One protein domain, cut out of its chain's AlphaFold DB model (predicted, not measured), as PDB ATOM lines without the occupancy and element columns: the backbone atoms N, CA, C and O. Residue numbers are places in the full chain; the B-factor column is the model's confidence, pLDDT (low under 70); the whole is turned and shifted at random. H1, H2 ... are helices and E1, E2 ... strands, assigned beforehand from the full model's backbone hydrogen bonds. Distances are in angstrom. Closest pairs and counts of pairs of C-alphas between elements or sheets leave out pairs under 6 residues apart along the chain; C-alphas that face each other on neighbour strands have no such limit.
ATOM      1  N   ILE A   2     171.292 141.417 187.815       64.31
ATOM      2  CA  ILE A   2     169.921 140.962 188.054       64.31
ATOM      3  C   ILE A   2     169.824 140.569 189.530       64.31
ATOM      4  O   ILE A   2     170.647 139.795 190.007       64.31
ATOM      5  N   ILE A   3     168.834 141.089 190.252       64.88
ATOM      6  CA  ILE A   3     168.582 140.738 191.656       64.88
ATOM      7  C   ILE A   3     167.247 139.986 191.704       64.88
ATOM      8  O   ILE A   3     166.195 140.626 191.658       64.88
ATOM      9  N   PRO A   4     167.245 138.642 191.695       54.78
ATOM     10  CA  PRO A   4     166.045 137.879 192.005       54.78
ATOM     11  C   PRO A   4     165.607 138.101 193.461       54.78
ATOM     12  O   PRO A   4     166.424 138.332 194.352       54.78
ATOM     13  N   GLY A   5     164.296 138.003 193.698       47.31
ATOM     14  CA  GLY A   5     163.752 137.894 195.052       47.31
ATOM     15  C   GLY A   5     164.254 136.633 195.775       47.31
ATOM     16  O   GLY A   5     164.834 135.748 195.138       47.31
ATOM     17  N   PRO A   6     164.045 136.544 197.098       47.34
ATOM     18  CA  PRO A   6     164.613 135.493 197.929       47.34
ATOM     19  C   PRO A   6     164.099 134.111 197.489       47.34
ATOM     20  O   PRO A   6     162.901 133.967 197.234       47.34
ATOM     21  N   PRO A   7     164.962 133.080 197.396       43.84
ATOM     22  CA  PRO A   7     164.559 131.777 196.875       43.84
ATOM     23  C   PRO A   7     163.595 131.010 197.798       43.84
ATOM     24  O   PRO A   7     162.870 130.156 197.297       43.84
ATOM     25  N   ASN A   8     163.534 131.323 199.104       44.41
ATOM     26  CA  ASN A   8     162.871 130.470 200.103       44.41
ATOM     27  C   ASN A   8     161.851 131.149 201.043       44.41
ATOM     28  O   ASN A   8     161.432 130.501 201.995       44.41
ATOM     29  N   ASP A   9     161.403 132.390 200.813       44.06
ATOM     30  CA  ASP A   9     160.558 133.093 201.808       44.06
ATOM     31  C   ASP A   9     159.196 133.568 201.269       44.06
ATOM     32  O   ASP A   9     158.787 134.715 201.419       44.06
ATOM     33  N   PHE A  10     158.454 132.662 200.623       39.03
ATOM     34  CA  PHE A  10     157.085 132.932 200.157       39.03
ATOM     35  C   PHE A  10     155.988 132.631 201.199       39.03
ATOM     36  O   PHE A  10     154.817 132.555 200.826       39.03
ATOM     37  N   SER A  11     156.304 132.457 202.492       41.28
ATOM     38  CA  SER A  11     155.298 132.004 203.474       41.28
ATOM     39  C   SER A  11     155.086 132.860 204.720       41.28
ATOM     40  O   SER A  11     154.363 132.411 205.607       41.28
ATOM     41  N   ASN A  12     155.625 134.078 204.824       43.72
ATOM     42  CA  ASN A  12     155.315 134.936 205.969       43.72
ATOM     43  C   ASN A  12     154.739 136.282 205.539       43.72
ATOM     44  O   ASN A  12     155.376 137.068 204.849       43.72
ATOM     45  N   LYS A  13     153.504 136.555 205.974       47.25
ATOM     46  CA  LYS A  13     152.865 137.867 205.842       47.25
ATOM     47  C   LYS A  13     153.747 138.908 206.539       47.25
ATOM     48  O   LYS A  13     153.813 138.953 207.767       47.25
ATOM     49  N   GLU A  14     154.429 139.711 205.730       52.03
ATOM     50  CA  GLU A  14     155.286 140.840 206.103       52.03
ATOM     51  C   GLU A  14     154.563 141.768 207.094       52.03
ATOM     52  O   GLU A  14     153.764 142.627 206.727       52.03
ATOM     53  N   THR A  15     154.810 141.562 208.386       63.91
ATOM     54  CA  THR A  15     154.344 142.447 209.459       63.91
ATOM     55  C   THR A  15     155.502 143.376 209.815       63.91
ATOM     56  O   THR A  15     156.631 142.910 209.927       63.91
ATOM     57  N   PHE A  16     155.250 144.670 210.038       64.06
ATOM     58  CA  PHE A  16     156.280 145.687 210.339       64.06
ATOM     59  C   PHE A  16     157.285 145.262 211.429       64.06
ATOM     60  O   PHE A  16     158.476 145.547 211.334       64.06
ATOM     61  N   ASN A  17     156.823 144.509 212.431       64.31
ATOM     62  CA  ASN A  17     157.673 143.964 213.489       64.31
ATOM     63  C   ASN A  17     158.724 142.971 212.969       64.31
ATOM     64  O   ASN A  17     159.831 142.941 213.498       64.31
ATOM     65  N   ASN A  18     158.417 142.193 211.930       65.56
ATOM     66  CA  ASN A  18     159.372 141.278 211.308       65.56
ATOM     67  C   ASN A  18     160.433 142.046 210.517       65.56
ATOM     68  O   ASN A  18     161.608 141.729 210.655       65.56
ATOM     69  N   VAL A  19     160.050 143.105 209.797       66.38
ATOM     70  CA  VAL A  19     160.993 143.988 209.084       66.38
ATOM     71  C   VAL A  19     161.941 144.679 210.065       66.38
ATOM     72  O   VAL A  19     163.153 144.699 209.858       66.38
ATOM     73  N   LEU A  20     161.409 145.208 211.172       68.88
ATOM     74  CA  LEU A  20     162.213 145.881 212.193       68.88
ATOM     75  C   LEU A  20     163.156 144.903 212.909       68.88
ATOM     76  O   LEU A  20     164.317 145.225 213.165       68.88
ATOM     77  N   ARG A  21     162.668 143.691 213.197       66.31
ATOM     78  CA  ARG A  21     163.456 142.625 213.823       66.31
ATOM     79  C   ARG A  21     164.548 142.110 212.886       66.31
ATOM     80  O   ARG A  21     165.672 141.947 213.341       66.31
ATOM     81  N   GLN A  22     164.252 141.924 211.599       65.69
ATOM     82  CA  GLN A  22     165.240 141.563 210.578       65.69
ATOM     83  C   GLN A  22     166.286 142.665 210.393       65.69
ATOM     84  O   GLN A  22     167.473 142.365 210.361       65.69
ATOM     85  N   TRP A  23     165.880 143.939 210.338       71.81
ATOM     86  CA  TRP A  23     166.818 145.061 210.258       71.81
ATOM     87  C   TRP A  23     167.762 145.101 211.463       71.81
ATOM     88  O   TRP A  23     168.975 145.202 211.288       71.81
ATOM     89  N   TYR A  24     167.226 144.969 212.682       69.12
ATOM     90  CA  TYR A  24     168.029 144.944 213.904       69.12
ATOM     91  C   TYR A  24     168.991 143.751 213.926       69.12
ATOM     92  O   TYR A  24     170.176 143.926 214.206       69.12
ATOM     93  N   HIS A  25     168.511 142.559 213.566       67.31
ATOM     94  CA  HIS A  25     169.332 141.352 213.537       67.31
ATOM     95  C   HIS A  25     170.456 141.452 212.497       67.31
ATOM     96  O   HIS A  25     171.617 141.223 212.821       67.31
ATOM     97  N   ASN A  26     170.144 141.907 211.280       64.62
ATOM     98  CA  ASN A  26     171.127 142.068 210.206       64.62
ATOM     99  C   ASN A  26     172.151 143.182 210.492       64.62
ATOM    100  O   ASN A  26     173.271 143.119 209.998       64.62
ATOM    101  N   THR A  27     171.774 144.211 211.261       65.44
ATOM    102  CA  THR A  27     172.647 145.364 211.550       65.44
ATOM    103  C   THR A  27     173.526 145.141 212.782       65.44
ATOM    104  O   THR A  27     174.661 145.611 212.805       65.44
ATOM    105  N   PHE A  28     173.021 144.444 213.807       63.91
ATOM    106  CA  PHE A  28     173.676 144.355 215.121       63.91
ATOM    107  C   PHE A  28     174.031 142.933 215.573       63.91
ATOM    108  O   PHE A  28     174.893 142.789 216.432       63.91
ATOM    109  N   LEU A  29     173.386 141.897 215.029       61.19
ATOM    110  CA  LEU A  29     173.542 140.496 215.452       61.19
ATOM    111  C   LEU A  29     174.100 139.611 214.331       61.19
ATOM    112  O   LEU A  29     173.836 138.414 214.328       61.19
ATOM    113  N   GLY A  30     174.812 140.199 213.362       53.62
ATOM    114  CA  GLY A  30     175.350 139.515 212.186       53.62
ATOM    115  C   GLY A  30     176.243 138.329 212.553       53.62
ATOM    116  O   GLY A  30     177.454 138.476 212.651       53.62
ATOM    117  N   ASN A  31     175.626 137.168 212.746       50.38
ATOM    118  CA  ASN A  31     176.289 135.892 212.945       50.38
ATOM    119  C   ASN A  31     176.476 135.207 211.587       50.38
ATOM    120  O   ASN A  31     175.624 135.302 210.701       50.38
ATOM    121  N   GLU A  32     177.598 134.506 211.455       52.56
ATOM    122  CA  GLU A  32     178.122 133.908 210.219       52.56
ATOM    123  C   GLU A  32     177.291 132.724 209.672       52.56
ATOM    124  O   GLU A  32     177.538 132.275 208.556       52.56
ATOM    125  N   ASP A  33     176.259 132.269 210.395       49.22
ATOM    126  CA  ASP A  33     175.548 131.007 210.120       49.22
ATOM    127  C   ASP A  33     174.137 131.147 209.506       49.22
ATOM    128  O   ASP A  33     173.406 130.160 209.394       49.22
ATOM    129  N   GLU A  34     173.699 132.338 209.079       54.44
ATOM    130  CA  GLU A  34     172.376 132.473 208.444       54.44
ATOM    131  C   GLU A  34     172.414 132.256 206.921       54.44
ATOM    132  O   GLU A  34     173.080 132.974 206.174       54.44
ATOM    133  N   HIS A  35     171.627 131.277 206.454       59.59
ATOM    134  CA  HIS A  35     171.408 130.959 205.041       59.59
ATOM    135  C   HIS A  35     171.156 132.209 204.175       59.59
ATOM    136  O   HIS A  35     170.388 133.104 204.545       59.59
ATOM    137  N   VAL A  36     171.772 132.231 202.986       60.59
ATOM    138  CA  VAL A  36     171.658 133.320 202.003       60.59
ATOM    139  C   VAL A  36     170.189 133.565 201.659       60.59
ATOM    140  O   VAL A  36     169.535 132.723 201.043       60.59
ATOM    141  N   ALA A  37     169.673 134.729 202.058       68.88
ATOM    142  CA  ALA A  37     168.290 135.116 201.813       68.88
ATOM    143  C   ALA A  37     168.137 135.782 200.443       68.88
ATOM    144  O   ALA A  37     167.160 135.524 199.756       68.88
ATOM    145  N   TYR A  38     169.109 136.587 200.007       73.06
ATOM    146  CA  TYR A  38     169.042 137.315 198.738       73.06
ATOM    147  C   TYR A  38     170.286 137.066 197.895       73.06
ATOM    148  O   TYR A  38     171.405 137.070 198.408       73.06
ATOM    149  N   GLN A  39     170.093 136.883 196.589       81.00
ATOM    150  CA  GLN A  39     171.181 136.700 195.631       81.00
ATOM    151  C   GLN A  39     171.123 137.776 194.555       81.00
ATOM    152  O   GLN A  39     170.062 138.055 194.004       81.00
ATOM    153  N   GLY A  40     172.270 138.366 194.233       84.75
ATOM    154  CA  GLY A  40     172.434 139.256 193.090       84.75
ATOM    155  C   GLY A  40     173.428 138.675 192.094       84.75
ATOM    156  O   GLY A  40     174.529 138.282 192.465       84.75
ATOM    157  N   TRP A  41     173.055 138.652 190.820       88.38
ATOM    158  CA  TRP A  41     173.858 138.099 189.734       88.38
ATOM    159  C   TRP A  41     174.425 139.220 188.869       88.38
ATOM    160  O   TRP A  41     173.691 140.044 188.311       88.38
ATOM    161  N   PHE A  42     175.744 139.257 188.743       91.44
ATOM    162  CA  PHE A  42     176.464 140.155 187.852       91.44
ATOM    163  C   PHE A  42     176.913 139.378 186.631       91.44
ATOM    164  O   PHE A  42     177.702 138.466 186.763       91.44
ATOM    165  N   PHE A  43     176.438 139.744 185.452       90.81
ATOM    166  CA  PHE A  43     176.856 139.102 184.211       90.81
ATOM    167  C   PHE A  43     177.956 139.940 183.577       90.81
ATOM    168  O   PHE A  43     177.777 141.153 183.429       90.81
ATOM    169  N   VAL A  44     179.076 139.302 183.233       90.06
ATOM    170  CA  VAL A  44     180.174 139.957 182.506       90.06
ATOM    171  C   VAL A  44     179.778 140.226 181.057       90.06
ATOM    172  O   VAL A  44     180.034 141.314 180.543       90.06
ATOM    173  N   ASN A  45     179.089 139.273 180.429       88.25
ATOM    174  CA  ASN A  45     178.532 139.426 179.093       88.25
ATOM    175  C   ASN A  45     177.059 139.892 179.176       88.25
ATOM    176  O   ASN A  45     176.235 139.241 179.828       88.25
ATOM    177  N   PRO A  46     176.682 141.022 178.544       86.62
ATOM    178  CA  PRO A  46     175.299 141.496 178.551       86.62
ATOM    179  C   PRO A  46     174.327 140.540 177.843       86.62
ATOM    180  O   PRO A  46     173.149 140.510 178.206       86.62
ATOM    181  N   GLN A  47     174.799 139.758 176.867       87.19
ATOM    182  CA  GLN A  47     173.966 138.796 176.150       87.19
ATOM    183  C   GLN A  47     173.526 137.648 177.066       87.19
ATOM    184  O   GLN A  47     172.342 137.314 177.086       87.19
ATOM    185  N   ASP A  48     174.428 137.148 177.912       88.81
ATOM    186  CA  ASP A  48     174.124 136.114 178.908       88.81
ATOM    187  C   ASP A  48     173.041 136.595 179.890       88.81
ATOM    188  O   ASP A  48     172.139 135.846 180.266       88.81
ATOM    189  N   ALA A  49     173.060 137.882 180.263       88.38
ATOM    190  CA  ALA A  49     172.018 138.473 181.105       88.38
ATOM    191  C   ALA A  49     170.647 138.516 180.406       88.38
ATOM    192  O   ALA A  49     169.613 138.305 181.050       88.38
ATOM    193  N   LEU A  50     170.627 138.821 179.104       87.31
ATOM    194  CA  LEU A  50     169.410 138.853 178.289       87.31
ATOM    195  C   LEU A  50     168.828 137.451 178.113       87.31
ATOM    196  O   LEU A  50     167.622 137.270 178.288       87.31
ATOM    197  N   GLU A  51     169.674 136.465 177.831       88.00
ATOM    198  CA  GLU A  51     169.269 135.065 177.718       88.00
ATOM    199  C   GLU A  51     168.751 134.529 179.053       88.00
ATOM    200  O   GLU A  51     167.671 133.937 179.113       88.00
ATOM    201  N   TYR A  52     169.444 134.829 180.156       88.31
ATOM    202  CA  TYR A  52     168.968 134.478 181.486       88.31
ATOM    203  C   TYR A  52     167.590 135.089 181.761       88.31
ATOM    204  O   TYR A  52     166.663 134.383 182.159       88.31
ATOM    205  N   LYS A  53     167.394 136.382 181.474       85.56
ATOM    206  CA  LYS A  53     166.083 137.031 181.614       85.56
ATOM    207  C   LYS A  53     165.003 136.332 180.777       85.56
ATOM    208  O   LYS A  53     163.911 136.091 181.293       85.56
ATOM    209  N   ALA A  54     165.298 136.006 179.520       84.88
ATOM    210  CA  ALA A  54     164.367 135.324 178.624       84.88
ATOM    211  C   ALA A  54     164.024 133.909 179.120       84.88
ATOM    212  O   ALA A  54     162.855 133.528 179.132       84.88
ATOM    213  N   SER A  55     165.010 133.152 179.609       86.19
ATOM    214  CA  SER A  55     164.794 131.804 180.151       86.19
ATOM    215  C   SER A  55     163.894 131.809 181.393       86.19
ATOM    216  O   SER A  55     162.989 130.979 181.506       86.19
ATOM    217  N   ILE A  56     164.063 132.786 182.293       82.44
ATOM    218  CA  ILE A  56     163.190 132.949 183.462       82.44
ATOM    219  C   ILE A  56     161.774 133.360 183.041       82.44
ATOM    220  O   ILE A  56     160.804 132.860 183.615       82.44
ATOM    221  N   ALA A  57     161.641 134.233 182.037       79.69
ATOM    222  CA  ALA A  57     160.340 134.620 181.497       79.69
ATOM    223  C   ALA A  57     159.600 133.420 180.886       79.69
ATOM    224  O   ALA A  57     158.436 133.200 181.206       79.69
ATOM    225  N   ASN A  58     160.294 132.593 180.100       77.94
ATOM    226  CA  ASN A  58     159.718 131.405 179.467       77.94
ATOM    227  C   ASN A  58     159.306 130.326 180.480       77.94
ATOM    228  O   ASN A  58     158.325 129.623 180.263       77.94
ATOM    229  N   LYS A  59     160.032 130.188 181.597       77.50
ATOM    230  CA  LYS A  59     159.716 129.205 182.649       77.50
ATOM    231  C   LYS A  59     158.486 129.594 183.480       77.50
ATOM    232  O   LYS A  59     157.831 128.728 184.062       77.50
ATOM    233  N   LYS A  60     158.163 130.889 183.559       69.12
ATOM    234  CA  LYS A  60     156.937 131.381 184.197       69.12
ATOM    235  C   LYS A  60     155.772 131.253 183.213       69.12
ATOM    236  O   LYS A  60     155.429 132.197 182.516       69.12
ATOM    237  N   ASN A  61     155.162 130.071 183.170       56.34
ATOM    238  CA  ASN A  61     153.982 129.772 182.356       56.34
ATOM    239  C   ASN A  61     152.823 130.765 182.612       56.34
ATOM    240  O   ASN A  61     152.015 130.566 183.514       56.34
ATOM    241  N   GLY A  62     152.727 131.823 181.803       54.31
ATOM    242  CA  GLY A  62     151.480 132.505 181.430       54.31
ATOM    243  C   GLY A  62     150.651 133.255 182.487       54.31
ATOM    244  O   GLY A  62     149.662 133.861 182.091       54.31
ATOM    245  N   THR A  63     150.981 133.262 183.785       49.56
ATOM    246  CA  THR A  63     150.070 133.813 184.823       49.56
ATOM    247  C   THR A  63     150.545 135.056 185.573       49.56
ATOM    248  O   THR A  63     149.766 135.614 186.342       49.56
ATOM    249  N   SER A  64     151.756 135.568 185.334       49.69
ATOM    250  CA  SER A  64     152.136 136.900 185.828       49.69
ATOM    251  C   SER A  64     152.550 137.787 184.663       49.69
ATOM    252  O   SER A  64     153.643 137.631 184.119       49.69
ATOM    253  N   THR A  65     151.687 138.730 184.298       48.59
ATOM    254  CA  THR A  65     151.915 139.749 183.262       48.59
ATOM    255  C   THR A  65     153.122 140.651 183.532       48.59
ATOM    256  O   THR A  65     153.553 141.371 182.640       48.59
ATOM    257  N   GLU A  66     153.729 140.583 184.717       54.56
ATOM    258  CA  GLU A  66     154.894 141.382 185.077       54.56
ATOM    259  C   GLU A  66     155.890 140.532 185.873       54.56
ATOM    260  O   GLU A  66     155.735 140.295 187.068       54.56
ATOM    261  N   SER A  67     156.954 140.068 185.216       52.03
ATOM    262  CA  SER A  67     158.177 139.694 185.928       52.03
ATOM    263  C   SER A  67     159.196 140.808 185.673       52.03
ATOM    264  O   SER A  67     159.853 140.787 184.628       52.03
ATOM    265  N   PRO A  68     159.335 141.800 186.574       62.56
ATOM    266  CA  PRO A  68     160.154 142.994 186.365       62.56
ATOM    267  C   PRO A  68     161.645 142.698 186.584       62.56
ATOM    268  O   PRO A  68     162.340 143.408 187.305       62.56
ATOM    269  N   LEU A  69     162.166 141.625 185.978       68.94
ATOM    270  CA  LEU A  69     163.605 141.382 185.954       68.94
ATOM    271  C   LEU A  69     164.229 142.424 185.021       68.94
ATOM    272  O   LEU A  69     164.277 142.282 183.794       68.94
ATOM    273  N   GLY A  70     164.625 143.540 185.625       74.75
ATOM    274  CA  GLY A  70     165.410 144.586 184.998       74.75
ATOM    275  C   GLY A  70     166.858 144.136 184.868       74.75
ATOM    276  O   GLY A  70     167.426 143.554 185.792       74.75
ATOM    277  N   ILE A  71     167.459 144.415 183.716       79.75
ATOM    278  CA  ILE A  71     168.904 144.293 183.546       79.75
ATOM    279  C   ILE A  71     169.468 145.677 183.806       79.75
ATOM    280  O   ILE A  71     169.183 146.614 183.064       79.75
ATOM    281  N   LEU A  72     170.247 145.794 184.878       83.19
ATOM    282  CA  LEU A  72     170.922 147.038 185.208       83.19
ATOM    283  C   LEU A  72     172.388 146.965 184.766       83.19
ATOM    284  O   LEU A  72     173.110 146.072 185.235       83.19
ATOM    285  N   PRO A  73     172.842 147.867 183.880       82.94
ATOM    286  CA  PRO A  73     174.263 148.063 183.625       82.94
ATOM    287  C   PRO A  73     174.964 148.502 184.914       82.94
ATOM    288  O   PRO A  73     174.467 149.352 185.648       82.94
ATOM    289  N   SER A  74     176.115 147.907 185.208       83.31
ATOM    290  CA  SER A  74     176.895 148.227 186.402       83.31
ATOM    291  C   SER A  74     178.381 148.093 186.107       83.31
ATOM    292  O   SER A  74     178.774 147.432 185.147       83.31
ATOM    293  N   ARG A  75     179.201 148.741 186.929       84.94
ATOM    294  CA  ARG A  75     180.658 148.703 186.819       84.94
ATOM    295  C   ARG A  75     181.227 147.582 187.691       84.94
ATOM    296  O   ARG A  75     180.633 147.214 188.706       84.94
ATOM    297  N   PHE A  76     182.407 147.077 187.335       86.31
ATOM    298  CA  PHE A  76     183.107 146.063 188.133       86.31
ATOM    299  C   PHE A  76     183.471 146.557 189.539       86.31
ATOM    300  O   PHE A  76     183.407 145.778 190.488       86.31
ATOM    301  N   ASP A  77     183.774 147.848 189.705       85.25
ATOM    302  CA  ASP A  77     184.030 148.433 191.025       85.25
ATOM    303  C   ASP A  77     182.787 148.384 191.928       85.25
ATOM    304  O   ASP A  77     182.899 148.101 193.123       85.25
ATOM    305  N   SER A  78     181.590 148.556 191.360       86.38
ATOM    306  CA  SER A  78     180.334 148.382 192.090       86.38
ATOM    307  C   SER A  78     180.146 146.939 192.550       86.38
ATOM    308  O   SER A  78     179.794 146.726 193.708       86.38
ATOM    309  N   TYR A  79     180.405 145.953 191.678       88.31
ATOM    310  CA  TYR A  79     180.366 144.535 192.057       88.31
ATOM    311  C   TYR A  79     181.325 144.248 193.214       88.31
ATOM    312  O   TYR A  79     180.908 143.706 194.233       88.31
ATOM    313  N   TYR A  80     182.582 144.673 193.086       88.44
ATOM    314  CA  TYR A  80     183.604 144.466 194.107       88.44
ATOM    315  C   TYR A  80     183.185 145.045 195.466       88.44
ATOM    316  O   TYR A  80     183.207 144.354 196.486       88.44
ATOM    317  N   ARG A  81     182.720 146.302 195.477       87.81
ATOM    318  CA  ARG A  81     182.254 146.971 196.700       87.81
ATOM    319  C   ARG A  81     181.048 146.272 197.313       87.81
ATOM    320  O   ARG A  81     181.001 146.134 198.530       87.81
ATOM    321  N   LEU A  82     180.083 145.855 196.494       87.25
ATOM    322  CA  LEU A  82     178.891 145.157 196.966       87.25
ATOM    323  C   LEU A  82     179.243 143.784 197.530       87.25
ATOM    324  O   LEU A  82     178.763 143.450 198.602       87.25
ATOM    325  N   ASN A  83     180.135 143.035 196.884       85.50
ATOM    326  CA  ASN A  83     180.557 141.722 197.359       85.50
ATOM    327  C   ASN A  83     181.292 141.790 198.714       85.50
ATOM    328  O   ASN A  83     181.135 140.908 199.548       85.50
ATOM    329  N   ARG A  84     182.069 142.853 198.973       82.00
ATOM    330  CA  ARG A  84     182.818 143.026 200.237       82.00
ATOM    331  C   ARG A  84     182.047 143.746 201.348       82.00
ATOM    332  O   ARG A  84     182.427 143.636 202.508       82.00
ATOM    333  N   LYS A  85     181.009 144.519 201.010       79.44
ATOM    334  CA  LYS A  85     180.234 145.343 201.964       79.44
ATOM    335  C   LYS A  85     178.766 144.927 202.092       79.44
ATOM    336  O   LYS A  85     177.987 145.668 202.690       79.44
ATOM    337  N   ALA A  86     178.364 143.813 201.483       71.44
ATOM    338  CA  ALA A  86     176.994 143.324 201.567       71.44
ATOM    339  C   ALA A  86     176.593 143.053 203.021       71.44
ATOM    340  O   ALA A  86     177.411 142.647 203.844       71.44
ATOM    341  N   MET A  87     175.310 143.266 203.319       67.81
ATOM    342  CA  MET A  87     174.738 142.862 204.599       67.81
ATOM    343  C   MET A  87     174.837 141.339 204.759       67.81
ATOM    344  O   MET A  87     174.694 140.624 203.757       67.81
ATOM    345  N   PRO A  88     175.000 140.833 205.998       62.88
ATOM    346  CA  PRO A  88     174.865 139.408 206.264       62.88
ATOM    347  C   PRO A  88     173.526 138.945 205.670       62.88
ATOM    348  O   PRO A  88     172.504 139.602 205.876       62.88
ATOM    349  N   ARG A  89     173.551 137.856 204.884       73.94
ATOM    350  CA  ARG A  89     172.436 137.257 204.104       73.94
ATOM    351  C   ARG A  89     172.194 137.760 202.673       73.94
ATOM    352  O   ARG A  89     171.289 137.231 202.021       73.94
ATOM    353  N   THR A  90     172.970 138.713 202.155       77.31
ATOM    354  CA  THR A  90     172.967 139.037 200.713       77.31
ATOM    355  C   THR A  90     174.253 138.549 200.061       77.31
ATOM    356  O   THR A  90     175.335 138.963 200.459       77.31
ATOM    357  N   GLU A  91     174.141 137.713 199.032       83.38
ATOM    358  CA  GLU A  91     175.291 137.209 198.279       83.38
ATOM    359  C   GLU A  91     175.291 137.770 196.853       83.38
ATOM    360  O   GLU A  91     174.307 137.652 196.119       83.38
ATOM    361  N   PHE A  92     176.410 138.362 196.436       87.38
ATOM    362  CA  PHE A  92     176.597 138.819 195.063       87.38
ATOM    363  C   PHE A  92     177.545 137.882 194.328       87.38
ATOM    364  O   PHE A  92     178.700 137.731 194.712       87.38
ATOM    365  N   ARG A  93     177.063 137.279 193.240       87.62
ATOM    366  CA  ARG A  93     177.839 136.359 192.409       87.62
ATOM    367  C   ARG A  93     178.161 136.987 191.067       87.62
ATOM    368  O   ARG A  93     177.285 137.564 190.418       87.62
ATOM    369  N   LEU A  94     179.414 136.839 190.649       91.00
ATOM    370  CA  LEU A  94     179.819 137.105 189.280       91.00
ATOM    371  C   LEU A  94     179.528 135.868 188.434       91.00
ATOM    372  O   LEU A  94     179.914 134.752 188.766       91.00
ATOM    373  N   PHE A  95     178.804 136.092 187.356       91.44
ATOM    374  CA  PHE A  95     178.517 135.126 186.328       91.44
ATOM    375  C   PHE A  95     179.502 135.382 185.181       91.44
ATOM    376  O   PHE A  95     179.477 136.480 184.602       91.44
ATOM    377  N   PRO A  96     180.411 134.429 184.920       92.25
ATOM    378  CA  PRO A  96     181.480 134.623 183.960       92.25
ATOM    379  C   PRO A  96     180.928 134.689 182.537       92.25
ATOM    380  O   PRO A  96     179.805 134.261 182.279       92.25
TER     381      PRO A  96
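What this domain is: This is residues 2 to 96 of the 279 residues of an uncharacterized protein of Palmaria decipiens (UniProt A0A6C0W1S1). Two parallel strands, E1 and E2, make a small sheet in the middle, with H3 packed on it, mainly at E2; H2 and H1 lie toward opposite ends of this flat, loose frame. The printed part has 95 residues, with three named helices and two named strands in the order H1, E1, H2, H3, E2, mixed in class. The radius of gyration of the C-alphas is 15.5 A and the spans are 39 by 36 by 19 A.

Where its parts are: E1 is residues 38 to 43, from C-alpha 38 at (169.042, 137.315, 198.738), and E2 is 90 to 95. H3 is 76 to 85, H2 is 46 to 59, 20.3 A long, and H1 is 16 to 28, 18.1 A long, from C-alpha 16 at (156.280, 145.687, 210.339).

How they stand to each other: E1 and E2 are parallel at 21 degrees, with N 42 and O 93 2.8 A apart, within hydrogen-bond range. E1, H2, H3 and E2 form a strand-helix-strand unit, parallel neighbour strands with helices between. The closest C-alphas of H3 and E2, Asn 83 and Phe 92, are 5.4 A apart; those of E1 and H2, Phe 43 and Ala 49, 5.8 A. H1 is apart from H2, H3 and E2. In H1, H2 and H3 every O i to N i+4 pair is within hydrogen-bond range.

The domain as a whole: The farthest C-alphas, Phe 28 and Gly 62, are 42.0 A apart. The printed part has no cut; the H2 to H3 link is long. Residues 10 to 22, of which 16 to 22 belong to H1, and 58 to 65 stand free. pLDDT is under 70 in 47 residues, among them 2 to 22.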